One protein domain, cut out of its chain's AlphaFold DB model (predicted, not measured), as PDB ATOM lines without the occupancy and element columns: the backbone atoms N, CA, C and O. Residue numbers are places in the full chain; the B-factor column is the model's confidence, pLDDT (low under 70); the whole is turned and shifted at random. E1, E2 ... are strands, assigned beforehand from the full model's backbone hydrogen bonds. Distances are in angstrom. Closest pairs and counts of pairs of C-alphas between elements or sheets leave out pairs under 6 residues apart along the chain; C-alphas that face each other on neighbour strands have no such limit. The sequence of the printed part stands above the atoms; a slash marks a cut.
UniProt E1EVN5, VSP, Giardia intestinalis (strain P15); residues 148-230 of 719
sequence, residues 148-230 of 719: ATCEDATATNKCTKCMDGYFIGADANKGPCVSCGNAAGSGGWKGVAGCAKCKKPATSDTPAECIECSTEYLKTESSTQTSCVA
ATOM      1  N   ALA A 148     -19.423 -37.006   5.276       86.81
ATOM      2  CA  ALA A 148     -19.861 -37.583   6.545       86.81
ATOM      3  C   ALA A 148     -19.269 -36.836   7.750       86.81
ATOM      4  O   ALA A 148     -19.984 -36.552   8.706       86.81
ATOM      5  N   THR A 149     -17.982 -36.481   7.715       86.12
ATOM      6  CA  THR A 149     -17.342 -35.685   8.776       86.12
ATOM      7  C   THR A 149     -16.422 -34.633   8.187       86.12
ATOM      8  O   THR A 149     -15.593 -34.945   7.332       86.12
ATOM      9  N   CYS A 150     -16.507 -33.401   8.680       87.62
ATOM     10  CA  CYS A 150     -15.635 -32.301   8.279       87.62
ATOM     11  C   CYS A 150     -14.845 -31.740   9.473       87.62
ATOM     12  O   CYS A 150     -15.244 -31.900  10.619       87.62
ATOM     13  N   GLU A 151     -13.698 -31.105   9.217       84.50
ATOM     14  CA  GLU A 151     -12.940 -30.339  10.229       84.50
ATOM     15  C   GLU A 151     -13.567 -28.963  10.508       84.50
ATOM     16  O   GLU A 151     -13.281 -28.356  11.538       84.50
ATOM     17  N   ASP A 152     -14.370 -28.462   9.568       81.50
ATOM     18  CA  ASP A 152     -14.979 -27.137   9.593       81.50
ATOM     19  C   ASP A 152     -16.279 -27.166   8.773       81.50
ATOM     20  O   ASP A 152     -16.273 -27.563   7.604       81.50
ATOM     21  N   ALA A 153     -17.385 -26.739   9.382       78.81
ATOM     22  CA  ALA A 153     -18.712 -26.716   8.767       78.81
ATOM     23  C   ALA A 153     -18.860 -25.688   7.628       78.81
ATOM     24  O   ALA A 153     -19.849 -25.721   6.906       78.81
ATOM     25  N   THR A 154     -17.912 -24.762   7.463       77.19
ATOM     26  CA  THR A 154     -17.992 -23.618   6.537       77.19
ATOM     27  C   THR A 154     -17.076 -23.736   5.319       77.19
ATOM     28  O   THR A 154     -17.165 -22.915   4.407       77.19
ATOM     29  N   ALA A 155     -16.223 -24.762   5.254       76.81
ATOM     30  CA  ALA A 155     -15.217 -24.900   4.205       76.81
ATOM     31  C   ALA A 155     -15.396 -26.176   3.364       76.81
ATOM     32  O   ALA A 155     -15.396 -27.293   3.875       76.81
ATOM     33  N   THR A 156     -15.440 -26.013   2.039       69.75
ATOM     34  CA  THR A 156     -15.663 -27.090   1.051       69.75
ATOM     35  C   THR A 156     -14.517 -28.104   0.931       69.75
ATOM     36  O   THR A 156     -14.732 -29.222   0.488       69.75
ATOM     37  N   ASN A 157     -13.301 -27.759   1.370       78.81
ATOM     38  CA  ASN A 157     -12.107 -28.620   1.278       78.81
ATOM     39  C   ASN A 157     -11.671 -29.198   2.634       78.81
ATOM     40  O   ASN A 157     -10.485 -29.463   2.860       78.81
ATOM     41  N   LYS A 158     -12.607 -29.319   3.577       85.56
ATOM     42  CA  LYS A 158     -12.336 -29.774   4.948       85.56
ATOM     43  C   LYS A 158     -13.039 -31.076   5.304       85.56
ATOM     44  O   LYS A 158     -13.006 -31.460   6.469       85.56
ATOM     45  N   CYS A 159     -13.627 -31.772   4.331       89.81
ATOM     46  CA  CYS A 159     -14.165 -33.098   4.582       89.81
ATOM     47  C   CYS A 159     -13.040 -34.090   4.883       89.81
ATOM     48  O   CYS A 159     -12.084 -34.178   4.117       89.81
ATOM     49  N   THR A 160     -13.152 -34.825   5.984       90.38
ATOM     50  CA  THR A 160     -12.196 -35.848   6.441       90.38
ATOM     51  C   THR A 160     -12.721 -37.269   6.287       90.38
ATOM     52  O   THR A 160     -11.943 -38.218   6.356       90.38
ATOM     53  N   LYS A 161     -14.028 -37.429   6.060       89.69
ATOM     54  CA  LYS A 161     -14.671 -38.705   5.740       89.69
ATOM     55  C   LYS A 161     -15.879 -38.425   4.862       89.69
ATOM     56  O   LYS A 161     -16.734 -37.636   5.246       89.69
ATOM     57  N   CYS A 162     -15.961 -39.077   3.713       91.50
ATOM     58  CA  CYS A 162     -17.122 -38.974   2.840       91.50
ATOM     59  C   CYS A 162     -18.223 -39.950   3.262       91.50
ATOM     60  O   CYS A 162     -17.953 -40.923   3.971       91.50
ATOM     61  N   MET A 163     -19.452 -39.672   2.839       90.00
ATOM     62  CA  MET A 163     -20.566 -40.612   2.950       90.00
ATOM     63  C   MET A 163     -20.297 -41.876   2.123       90.00
ATOM     64  O   MET A 163     -19.452 -41.881   1.221       90.00
ATOM     65  N   ASP A 164     -21.023 -42.952   2.426       89.50
ATOM     66  CA  ASP A 164     -20.904 -44.206   1.683       89.50
ATOM     67  C   ASP A 164     -21.159 -43.990   0.184       89.50
ATOM     68  O   ASP A 164     -22.059 -43.261  -0.230       89.50
ATOM     69  N   GLY A 165     -20.312 -44.611  -0.638       90.88
ATOM     70  CA  GLY A 165     -20.303 -44.418  -2.090       90.88
ATOM     71  C   GLY A 165     -19.547 -43.185  -2.581       90.88
ATOM     72  O   GLY A 165     -19.568 -42.891  -3.778       90.88
ATOM     73  N   TYR A 166     -18.814 -42.510  -1.694       93.12
ATOM     74  CA  TYR A 166     -17.908 -41.416  -2.026       93.12
ATOM     75  C   TYR A 166     -16.529 -41.618  -1.385       93.12
ATOM     76  O   TYR A 166     -16.378 -42.283  -0.362       93.12
ATOM     77  N   PHE A 167     -15.502 -41.007  -1.970       92.75
ATOM     78  CA  PHE A 167     -14.134 -41.014  -1.450       92.75
ATOM     79  C   PHE A 167     -13.504 -39.619  -1.514       92.75
ATOM     80  O   PHE A 167     -13.935 -38.766  -2.285       92.75
ATOM     81  N   ILE A 168     -12.462 -39.373  -0.713       91.69
ATOM     82  CA  ILE A 168     -11.780 -38.069  -0.682       91.69
ATOM     83  C   ILE A 168     -10.931 -37.893  -1.945       91.69
ATOM     84  O   ILE A 168      -9.924 -38.587  -2.121       91.69
ATOM     85  N   GLY A 169     -11.306 -36.934  -2.788       90.31
ATOM     86  CA  GLY A 169     -10.598 -36.559  -4.012       90.31
ATOM     87  C   GLY A 169      -9.511 -35.514  -3.772       90.31
ATOM     88  O   GLY A 169      -9.598 -34.397  -4.275       90.31
ATOM     89  N   ALA A 170      -8.505 -35.848  -2.967       88.00
ATOM     90  CA  ALA A 170      -7.344 -34.993  -2.708       88.00
ATOM     91  C   ALA A 170      -6.142 -35.831  -2.270       88.00
ATOM     92  O   ALA A 170      -6.325 -36.905  -1.707       88.00
ATOM     93  N   ASP A 171      -4.912 -35.344  -2.446       78.69
ATOM     94  CA  ASP A 171      -3.715 -36.052  -1.957       78.69
ATOM     95  C   ASP A 171      -3.649 -36.092  -0.423       78.69
ATOM     96  O   ASP A 171      -3.210 -37.073   0.174       78.69
ATOM     97  N   ALA A 172      -4.157 -35.048   0.236       79.50
ATOM     98  CA  ALA A 172      -4.316 -35.019   1.683       79.50
ATOM     99  C   ALA A 172      -5.473 -35.927   2.147       79.50
ATOM    100  O   ALA A 172      -6.403 -36.227   1.399       79.50
ATOM    101  N   ASN A 173      -5.487 -36.290   3.434       80.62
ATOM    102  CA  ASN A 173      -6.622 -36.984   4.076       80.62
ATOM    103  C   ASN A 173      -7.851 -36.075   4.281       80.62
ATOM    104  O   ASN A 173      -8.695 -36.349   5.129       80.62
ATOM    105  N   LYS A 174      -7.925 -34.964   3.540       87.31
ATOM    106  CA  LYS A 174      -9.048 -34.039   3.542       87.31
ATOM    107  C   LYS A 174      -9.204 -33.336   2.207       87.31
ATOM    108  O   LYS A 174      -8.205 -32.980   1.583       87.31
ATOM    109  N   GLY A 175     -10.444 -33.124   1.795       88.56
ATOM    110  CA  GLY A 175     -10.762 -32.545   0.494       88.56
ATOM    111  C   GLY A 175     -12.212 -32.800   0.087       88.56
ATOM    112  O   GLY A 175     -12.990 -33.240   0.926       88.56
ATOM    113  N   PRO A 176     -12.579 -32.519  -1.171       88.69
ATOM    114  CA  PRO A 176     -13.931 -32.745  -1.672       88.69
ATOM    115  C   PRO A 176     -14.244 -34.240  -1.808       88.69
ATOM    116  O   PRO A 176     -13.349 -35.056  -2.066       88.69
ATOM    117  N   CYS A 177     -15.520 -34.593  -1.682       91.00
ATOM    118  CA  CYS A 177     -15.991 -35.960  -1.859       91.00
ATOM    119  C   CYS A 177     -16.340 -36.255  -3.321       91.00
ATOM    120  O   CYS A 177     -17.152 -35.579  -3.948       91.00
ATOM    121  N   VAL A 178     -15.723 -37.297  -3.874       91.88
ATOM    122  CA  VAL A 178     -15.923 -37.754  -5.253       91.88
ATOM    123  C   VAL A 178     -16.719 -39.049  -5.239       91.88
ATOM    124  O   VAL A 178     -16.390 -39.977  -4.506       91.88
ATOM    125  N   SER A 179     -17.774 -39.110  -6.051       93.75
ATOM    126  CA  SER A 179     -18.621 -40.299  -6.159       93.75
ATOM    127  C   SER A 179     -17.849 -41.481  -6.740       93.75
ATOM    128  O   SER A 179     -17.178 -41.357  -7.770       93.75
ATOM    129  N   CYS A 180     -18.024 -42.648  -6.126       94.88
ATOM    130  CA  CYS A 180     -17.500 -43.913  -6.616       94.88
ATOM    131  C   CYS A 180     -18.023 -44.268  -8.007       94.88
ATOM    132  O   CYS A 180     -17.277 -44.867  -8.767       94.88
ATOM    133  N   GLY A 181     -19.243 -43.856  -8.362       93.12
ATOM    134  CA  GLY A 181     -19.858 -44.120  -9.666       93.12
ATOM    135  C   GLY A 181     -19.430 -43.158 -10.783       93.12
ATOM    136  O   GLY A 181     -19.719 -43.397 -11.956       93.12
ATOM    137  N   ASN A 182     -18.769 -42.045 -10.447       90.94
ATOM    138  CA  ASN A 182     -18.486 -40.977 -11.402       90.94
ATOM    139  C   ASN A 182     -17.159 -41.206 -12.144       90.94
ATOM    140  O   ASN A 182     -16.104 -40.728 -11.722       90.94
ATOM    141  N   ALA A 183     -17.222 -41.880 -13.293       87.50
ATOM    142  CA  ALA A 183     -16.060 -42.140 -14.148       87.50
ATOM    143  C   ALA A 183     -15.409 -40.873 -14.747       87.50
ATOM    144  O   ALA A 183     -14.224 -40.896 -15.084       87.50
ATOM    145  N   ALA A 184     -16.149 -39.763 -14.868       86.12
ATOM    146  CA  ALA A 184     -15.581 -38.485 -15.308       86.12
ATOM    147  C   ALA A 184     -14.722 -37.836 -14.208       86.12
ATOM    148  O   ALA A 184     -13.726 -37.174 -14.507       86.12
ATOM    149  N   GLY A 185     -15.072 -38.091 -12.942       83.69
ATOM    150  CA  GLY A 185     -14.336 -37.641 -11.768       83.69
ATOM    151  C   GLY A 185     -14.448 -36.146 -11.469       83.69
ATOM    152  O   GLY A 185     -15.285 -35.437 -12.025       83.69
ATOM    153  N   SER A 186     -13.593 -35.676 -10.560       80.75
ATOM    154  CA  SER A 186     -13.394 -34.263 -10.221       80.75
ATOM    155  C   SER A 186     -11.940 -34.026  -9.800       80.75
ATOM    156  O   SER A 186     -11.388 -34.790  -9.011       80.75
ATOM    157  N   GLY A 187     -11.291 -32.990 -10.344       79.88
ATOM    158  CA  GLY A 187      -9.909 -32.637  -9.980       79.88
ATOM    159  C   GLY A 187      -8.874 -33.747 -10.229       79.88
ATOM    160  O   GLY A 187      -7.921 -33.860  -9.467       79.88
ATOM    161  N   GLY A 188      -9.093 -34.591 -11.245       85.44
ATOM    162  CA  GLY A 188      -8.250 -35.755 -11.573       85.44
ATOM    163  C   GLY A 188      -8.687 -37.064 -10.895       85.44
ATOM    164  O   GLY A 188      -8.495 -38.153 -11.435       85.44
ATOM    165  N   TRP A 189      -9.395 -36.979  -9.771       91.00
ATOM    166  CA  TRP A 189      -9.890 -38.136  -9.028       91.00
ATOM    167  C   TRP A 189     -11.149 -38.702  -9.677       91.00
ATOM    168  O   TRP A 189     -12.164 -38.014  -9.763       91.00
ATOM    169  N   LYS A 190     -11.096 -39.955 -10.139       92.06
ATOM    170  CA  LYS A 190     -12.178 -40.597 -10.904       92.06
ATOM    171  C   LYS A 190     -12.740 -41.802 -10.167       92.06
ATOM    172  O   LYS A 190     -11.989 -42.547  -9.548       92.06
ATOM    173  N   GLY A 191     -14.050 -41.994 -10.259       92.44
ATOM    174  CA  GLY A 191     -14.727 -43.228  -9.877       92.44
ATOM    175  C   GLY A 191     -14.717 -44.270 -11.001       92.44
ATOM    176  O   GLY A 191     -14.020 -44.129 -12.006       92.44
ATOM    177  N   VAL A 192     -15.533 -45.305 -10.836       92.62
ATOM    178  CA  VAL A 192     -15.779 -46.395 -11.784       92.62
ATOM    179  C   VAL A 192     -17.270 -46.417 -12.103       92.62
ATOM    180  O   VAL A 192     -18.100 -46.430 -11.200       92.62
ATOM    181  N   ALA A 193     -17.630 -46.412 -13.386       93.12
ATOM    182  CA  ALA A 193     -19.034 -46.461 -13.789       93.12
ATOM    183  C   ALA A 193     -19.734 -47.699 -13.195       93.12
ATOM    184  O   ALA A 193     -19.160 -48.784 -13.179       93.12
ATOM    185  N   GLY A 194     -20.952 -47.521 -12.672       91.12
ATOM    186  CA  GLY A 194     -21.726 -48.600 -12.037       91.12
ATOM    187  C   GLY A 194     -21.271 -48.984 -10.622       91.12
ATOM    188  O   GLY A 194     -21.847 -49.893 -10.020       91.12
ATOM    189  N   CYS A 195     -20.262 -48.303 -10.070       94.19
ATOM    190  CA  CYS A 195     -19.724 -48.609  -8.753       94.19
ATOM    191  C   CYS A 195     -20.511 -47.942  -7.614       94.19
ATOM    192  O   CYS A 195     -20.641 -46.717  -7.574       94.19
ATOM    193  N   ALA A 196     -20.971 -48.748  -6.654       93.44
ATOM    194  CA  ALA A 196     -21.667 -48.291  -5.454       93.44
ATOM    195  C   ALA A 196     -20.705 -47.924  -4.327       93.44
ATOM    196  O   ALA A 196     -20.920 -46.928  -3.650       93.44
ATOM    197  N   LYS A 197     -19.645 -48.713  -4.118       92.81
ATOM    198  CA  LYS A 197     -18.623 -48.451  -3.096       92.81
ATOM    199  C   LYS A 197     -17.242 -48.668  -3.677       92.81
ATOM    200  O   LYS A 197     -17.016 -49.623  -4.415       92.81
ATOM    201  N   CYS A 198     -16.302 -47.820  -3.294       92.94
ATOM    202  CA  CYS A 198     -14.950 -47.837  -3.821       92.94
ATOM    203  C   CYS A 198     -13.928 -47.430  -2.765       92.94
ATOM    204  O   CYS A 198     -14.243 -46.792  -1.759       92.94
ATOM    205  N   LYS A 199     -12.677 -47.784  -3.026       92.19
ATOM    206  CA  LYS A 199     -11.516 -47.345  -2.275       92.19
ATOM    207  C   LYS A 199     -10.793 -46.254  -3.056       92.19
ATOM    208  O   LYS A 199     -10.590 -46.360  -4.267       92.19
ATOM    209  N   LYS A 200     -10.388 -45.209  -2.331       89.62
ATOM    210  CA  LYS A 200      -9.617 -44.087  -2.872       89.62
ATOM    211  C   LYS A 200      -8.357 -44.604  -3.594       89.62
ATOM    212  O   LYS A 200      -7.634 -45.421  -3.014       89.62
ATOM    213  N   PRO A 201      -8.060 -44.110  -4.805       88.25
ATOM    214  CA  PRO A 201      -6.835 -44.462  -5.507       88.25
ATOM    215  C   PRO A 201      -5.597 -43.809  -4.868       88.25
ATOM    216  O   PRO A 201      -5.699 -42.857  -4.098       88.25
ATOM    217  N   ALA A 202      -4.401 -44.305  -5.186       85.19
ATOM    218  CA  ALA A 202      -3.161 -43.749  -4.631       85.19
ATOM    219  C   ALA A 202      -2.781 -42.386  -5.241       85.19
ATOM    220  O   ALA A 202      -2.113 -41.594  -4.583       85.19
ATOM    221  N   THR A 203      -3.193 -42.120  -6.485       84.44
ATOM    222  CA  THR A 203      -2.804 -40.928  -7.256       84.44
ATOM    223  C   THR A 203      -3.979 -40.340  -8.032       84.44
ATOM    224  O   THR A 203      -4.899 -41.062  -8.419       84.44
ATOM    225  N   SER A 204      -3.917 -39.040  -8.322       79.44
ATOM    226  CA  SER A 204      -4.996 -38.226  -8.899       79.44
ATOM    227  C   SER A 204      -5.299 -38.439 -10.392       79.44
ATOM    228  O   SER A 204      -5.781 -37.524 -11.035       79.44
ATOM    229  N   ASP A 205      -5.038 -39.610 -10.968       81.81
ATOM    230  CA  ASP A 205      -5.393 -39.936 -12.369       81.81
ATOM    231  C   ASP A 205      -5.756 -41.416 -12.568       81.81
ATOM    232  O   ASP A 205      -6.226 -41.832 -13.631       81.81
ATOM    233  N   THR A 206      -5.563 -42.220 -11.526       85.25
ATOM    234  CA  THR A 206      -5.991 -43.614 -11.468       85.25
ATOM    235  C   THR A 206      -7.436 -43.664 -10.972       85.25
ATOM    236  O   THR A 206      -7.718 -43.038  -9.949       85.25
ATOM    237  N   PRO A 207      -8.354 -44.380 -11.650       87.44
ATOM    238  CA  PRO A 207      -9.705 -44.592 -11.141       87.44
ATOM    239  C   PRO A 207      -9.699 -45.250  -9.760       87.44
ATOM    240  O   PRO A 207      -8.795 -46.023  -9.436       87.44
ATOM    241  N   ALA A 208     -10.716 -44.950  -8.959       91.44
ATOM    242  CA  ALA A 208     -10.951 -45.602  -7.683       91.44
ATOM    243  C   ALA A 208     -11.103 -47.118  -7.862       91.44
ATOM    244  O   ALA A 208     -11.605 -47.599  -8.876       91.44
ATOM    245  N   GLU A 209     -10.693 -47.880  -6.857       92.56
ATOM    246  CA  GLU A 209     -10.869 -49.329  -6.856       92.56
ATOM    247  C   GLU A 209     -12.301 -49.623  -6.409       92.56
ATOM    248  O   GLU A 209     -12.645 -49.444  -5.241       92.56
ATOM    249  N   CYS A 210     -13.164 -50.028  -7.336       93.06
ATOM    250  CA  CYS A 210     -14.509 -50.465  -6.996       93.06
ATOM    251  C   CYS A 210     -14.471 -51.731  -6.129       93.06
ATOM    252  O   CYS A 210     -13.778 -52.690  -6.464       93.06
ATOM    253  N   ILE A 211     -15.228 -51.737  -5.035       91.69
ATOM    254  CA  ILE A 211     -15.349 -52.871  -4.103       91.69
ATOM    255  C   ILE A 211     -16.765 -53.459  -4.080       91.69
ATOM    256  O   ILE A 211     -16.977 -54.539  -3.526       91.69
ATOM    257  N   GLU A 212     -17.738 -52.739  -4.645       91.56
ATOM    258  CA  GLU A 212     -19.135 -53.152  -4.737       91.56
ATOM    259  C   GLU A 212     -19.825 -52.392  -5.873       91.56
ATOM    260  O   GLU A 212     -19.761 -51.162  -5.929       91.56
ATOM    261  N   CYS A 213     -20.488 -53.118  -6.768       93.50
ATOM    262  CA  CYS A 213     -21.277 -52.545  -7.856       93.50
ATOM    263  C   CYS A 213     -22.722 -52.311  -7.410       93.50
ATOM    264  O   CYS A 213     -23.225 -53.025  -6.549       93.50
ATOM    265  N   SER A 214     -23.405 -51.332  -8.007       90.06
ATOM    266  CA  SER A 214     -24.790 -51.002  -7.640       90.06
ATOM    267  C   SER A 214     -25.779 -52.112  -8.007       90.06
ATOM    268  O   SER A 214     -26.616 -52.492  -7.197       90.06
ATOM    269  N   THR A 215     -25.694 -52.633  -9.232       87.38
ATOM    270  CA  THR A 215     -26.604 -53.680  -9.747       87.38
ATOM    271  C   THR A 215     -25.883 -54.780 -10.535       87.38
ATOM    272  O   THR A 215     -26.400 -55.900 -10.651       87.38
ATOM    273  N   GLU A 216     -24.700 -54.453 -11.054       93.06
ATOM    274  CA  GLU A 216     -23.844 -55.270 -11.915       93.06
ATOM    275  C   GLU A 216     -22.900 -56.199 -11.129       93.06
ATOM    276  O   GLU A 216     -22.897 -56.214  -9.898       93.06
ATOM    277  N   TYR A 217     -22.107 -57.001 -11.843       93.25
ATOM    278  CA  TYR A 217     -21.111 -57.899 -11.263       93.25
ATOM    279  C   TYR A 217     -19.763 -57.194 -11.136       93.25
ATOM    280  O   TYR A 217     -19.257 -56.622 -12.105       93.25
ATOM    281  N   LEU A 218     -19.156 -57.277  -9.953       94.06
ATOM    282  CA  LEU A 218     -17.812 -56.763  -9.722       94.06
ATOM    283  C   LEU A 218     -16.785 -57.681 -10.381       94.06
ATOM    284  O   LEU A 218     -16.641 -58.838  -9.982       94.06
ATOM    285  N   LYS A 219     -16.057 -57.160 -11.365       92.31
ATOM    286  CA  LYS A 219     -14.987 -57.862 -12.069       92.31
ATOM    287  C   LYS A 219     -13.629 -57.299 -11.689       92.31
ATOM    288  O   LYS A 219     -13.371 -56.108 -11.861       92.31
ATOM    289  N   THR A 220     -12.749 -58.177 -11.225       85.81
ATOM    290  CA  THR A 220     -11.353 -57.850 -10.925       85.81
ATOM    291  C   THR A 220     -10.488 -58.210 -12.128       85.81
ATOM    292  O   THR A 220     -10.291 -59.386 -12.437       85.81
ATOM    293  N   GLU A 221      -9.992 -57.192 -12.829       77.06
ATOM    294  CA  GLU A 221      -9.124 -57.354 -14.006       77.06
ATOM    295  C   GLU A 221      -7.648 -57.483 -13.585       77.06
ATOM    296  O   GLU A 221      -6.848 -58.140 -14.246       77.06
ATOM    297  N   SER A 222      -7.274 -56.864 -12.460       72.62
ATOM    298  CA  SER A 222      -5.949 -56.976 -11.835       72.62
ATOM    299  C   SER A 222      -6.020 -56.624 -10.345       72.62
ATOM    300  O   SER A 222      -7.066 -56.210  -9.853       72.62
ATOM    301  N   SER A 223      -4.901 -56.726  -9.621       65.94
ATOM    302  CA  SER A 223      -4.828 -56.415  -8.184       65.94
ATOM    303  C   SER A 223      -5.216 -54.978  -7.810       65.94
ATOM    304  O   SER A 223      -5.439 -54.712  -6.633       65.94
ATOM    305  N   THR A 224      -5.275 -54.052  -8.771       66.75
ATOM    306  CA  THR A 224      -5.601 -52.636  -8.531       66.75
ATOM    307  C   THR A 224      -6.657 -52.086  -9.490       66.75
ATOM    308  O   THR A 224      -6.888 -50.880  -9.504       66.75
ATOM    309  N   GLN A 225      -7.266 -52.930 -10.329       79.94
ATOM    310  CA  GLN A 225      -8.264 -52.498 -11.306       79.94
ATOM    311  C   GLN A 225      -9.492 -53.392 -11.239       79.94
ATOM    312  O   GLN A 225      -9.442 -54.583 -11.556       79.94
ATOM    313  N   THR A 226     -10.605 -52.770 -10.875       90.75
ATOM    314  CA  THR A 226     -11.918 -53.393 -10.832       90.75
ATOM    315  C   THR A 226     -12.898 -52.615 -11.700       90.75
ATOM    316  O   THR A 226     -12.744 -51.414 -11.937       90.75
ATOM    317  N   SER A 227     -13.898 -53.318 -12.211       92.00
ATOM    318  CA  SER A 227     -14.963 -52.764 -13.042       92.00
ATOM    319  C   SER A 227     -16.303 -53.392 -12.678       92.00
ATOM    320  O   SER A 227     -16.354 -54.454 -12.056       92.00
ATOM    321  N   CYS A 228     -17.384 -52.723 -13.056       93.62
ATOM    322  CA  CYS A 228     -18.733 -53.260 -12.973       93.62
ATOM    323  C   CYS A 228     -19.171 -53.674 -14.371       93.62
ATOM    324  O   CYS A 228     -19.016 -52.908 -15.322       93.62
ATOM    325  N   VAL A 229     -19.620 -54.921 -14.501       93.62
ATOM    326  CA  VAL A 229     -20.003 -55.499 -15.789       93.62
ATOM    327  C   VAL A 229     -21.315 -56.268 -15.680       93.62
ATOM    328  O   VAL A 229     -21.628 -56.877 -14.654       93.62
ATOM    329  N   ALA A 230     -22.083 -56.289 -16.765       93.44
ATOM    330  CA  ALA A 230     -23.270 -57.126 -16.864       93.44
ATOM    331  C   ALA A 230     -22.924 -58.626 -16.764       93.44
ATOM    332  O   ALA A 230     -21.844 -59.064 -17.159       93.44
TER     333      ALA A 230
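Overview. This is residues 148 to 230 of the 719 residues of the protein "VSP" of Giardia intestinalis (strain P15) (UniProt E1EVN5). Four small antiparallel hairpins, each of two short strands, follow one another in a row along the longest axis of the domain: E1 with E2 at one end, then E3 with E4, then E5 with E6, and E7 with E8 at the other end. Each hairpin is a separate two-stranded sheet, and loops make up much of the rest, with residues 180 to 194 as a long unnamed stretch between the second and third hairpins. The printed part has 83 residues with eight named strands, E1 to E8 in chain order, and no named helix; its class is all strand, though the strands hold 34 of the 83 residues, under half. By its radius of gyration of the C-alphas, 12.6 A, the whole is compact, yet its outline is elongated, with spans of 41 by 23 by 19 A.

Arrangement. E1, residues 148 to 150, and E2, residues 159 to 162, form a hairpin, antiparallel at 175 degrees, with N 148 and O 161 2.8 A apart, within hydrogen-bond range. E3, residues 166 to 168, and E4, residues 177 to 179, form the next hairpin, at 140 degrees, with N 178 and O 167 at 2.8 A. The closest C-alphas of E2 and E3 are those of Cys 162 and Ile 168, 6.5 A apart. E5, residues 195 to 199, and E6, residues 209 to 213, form a hairpin at 150 degrees, with N 196 and O 212 at 2.8 A. The closest C-alphas of E3 and E5 are those of Phe 167 and Lys 199, at 6.9 A, while E4 and E5 are apart. E7, residues 217 to 222, and E8, residues 225 to 229, form the last hairpin, at 151 degrees, with N 219 and O 227 at 2.8 A. The closest C-alphas of E6 and E8 are those of Cys 210 and Thr 226, at 5.5 A. E1 and E8 are apart.

Along the chain. E1 begins at C-alpha 148, (-19.861, -37.583, 6.545). E5 measures 10.5 A from first to last C-alpha, E6 10.9 A, E7 15.2 A and E8 12.9 A. E7, the longest strand by residues, begins at C-alpha 217, (-21.111, -57.899, -11.263). E8 ends at C-alpha 229, (-20.003, -55.499, -15.789).

Size, cuts and confidence. The two C-alphas farthest apart are those of Thr 154 and Ala 230, 41.2 A. The printed part has no cut. The link from E4 to E5, 15 residues, is long. The mean pLDDT of the printed part is 87.4, and residues 156, 223 and 224 are under 70.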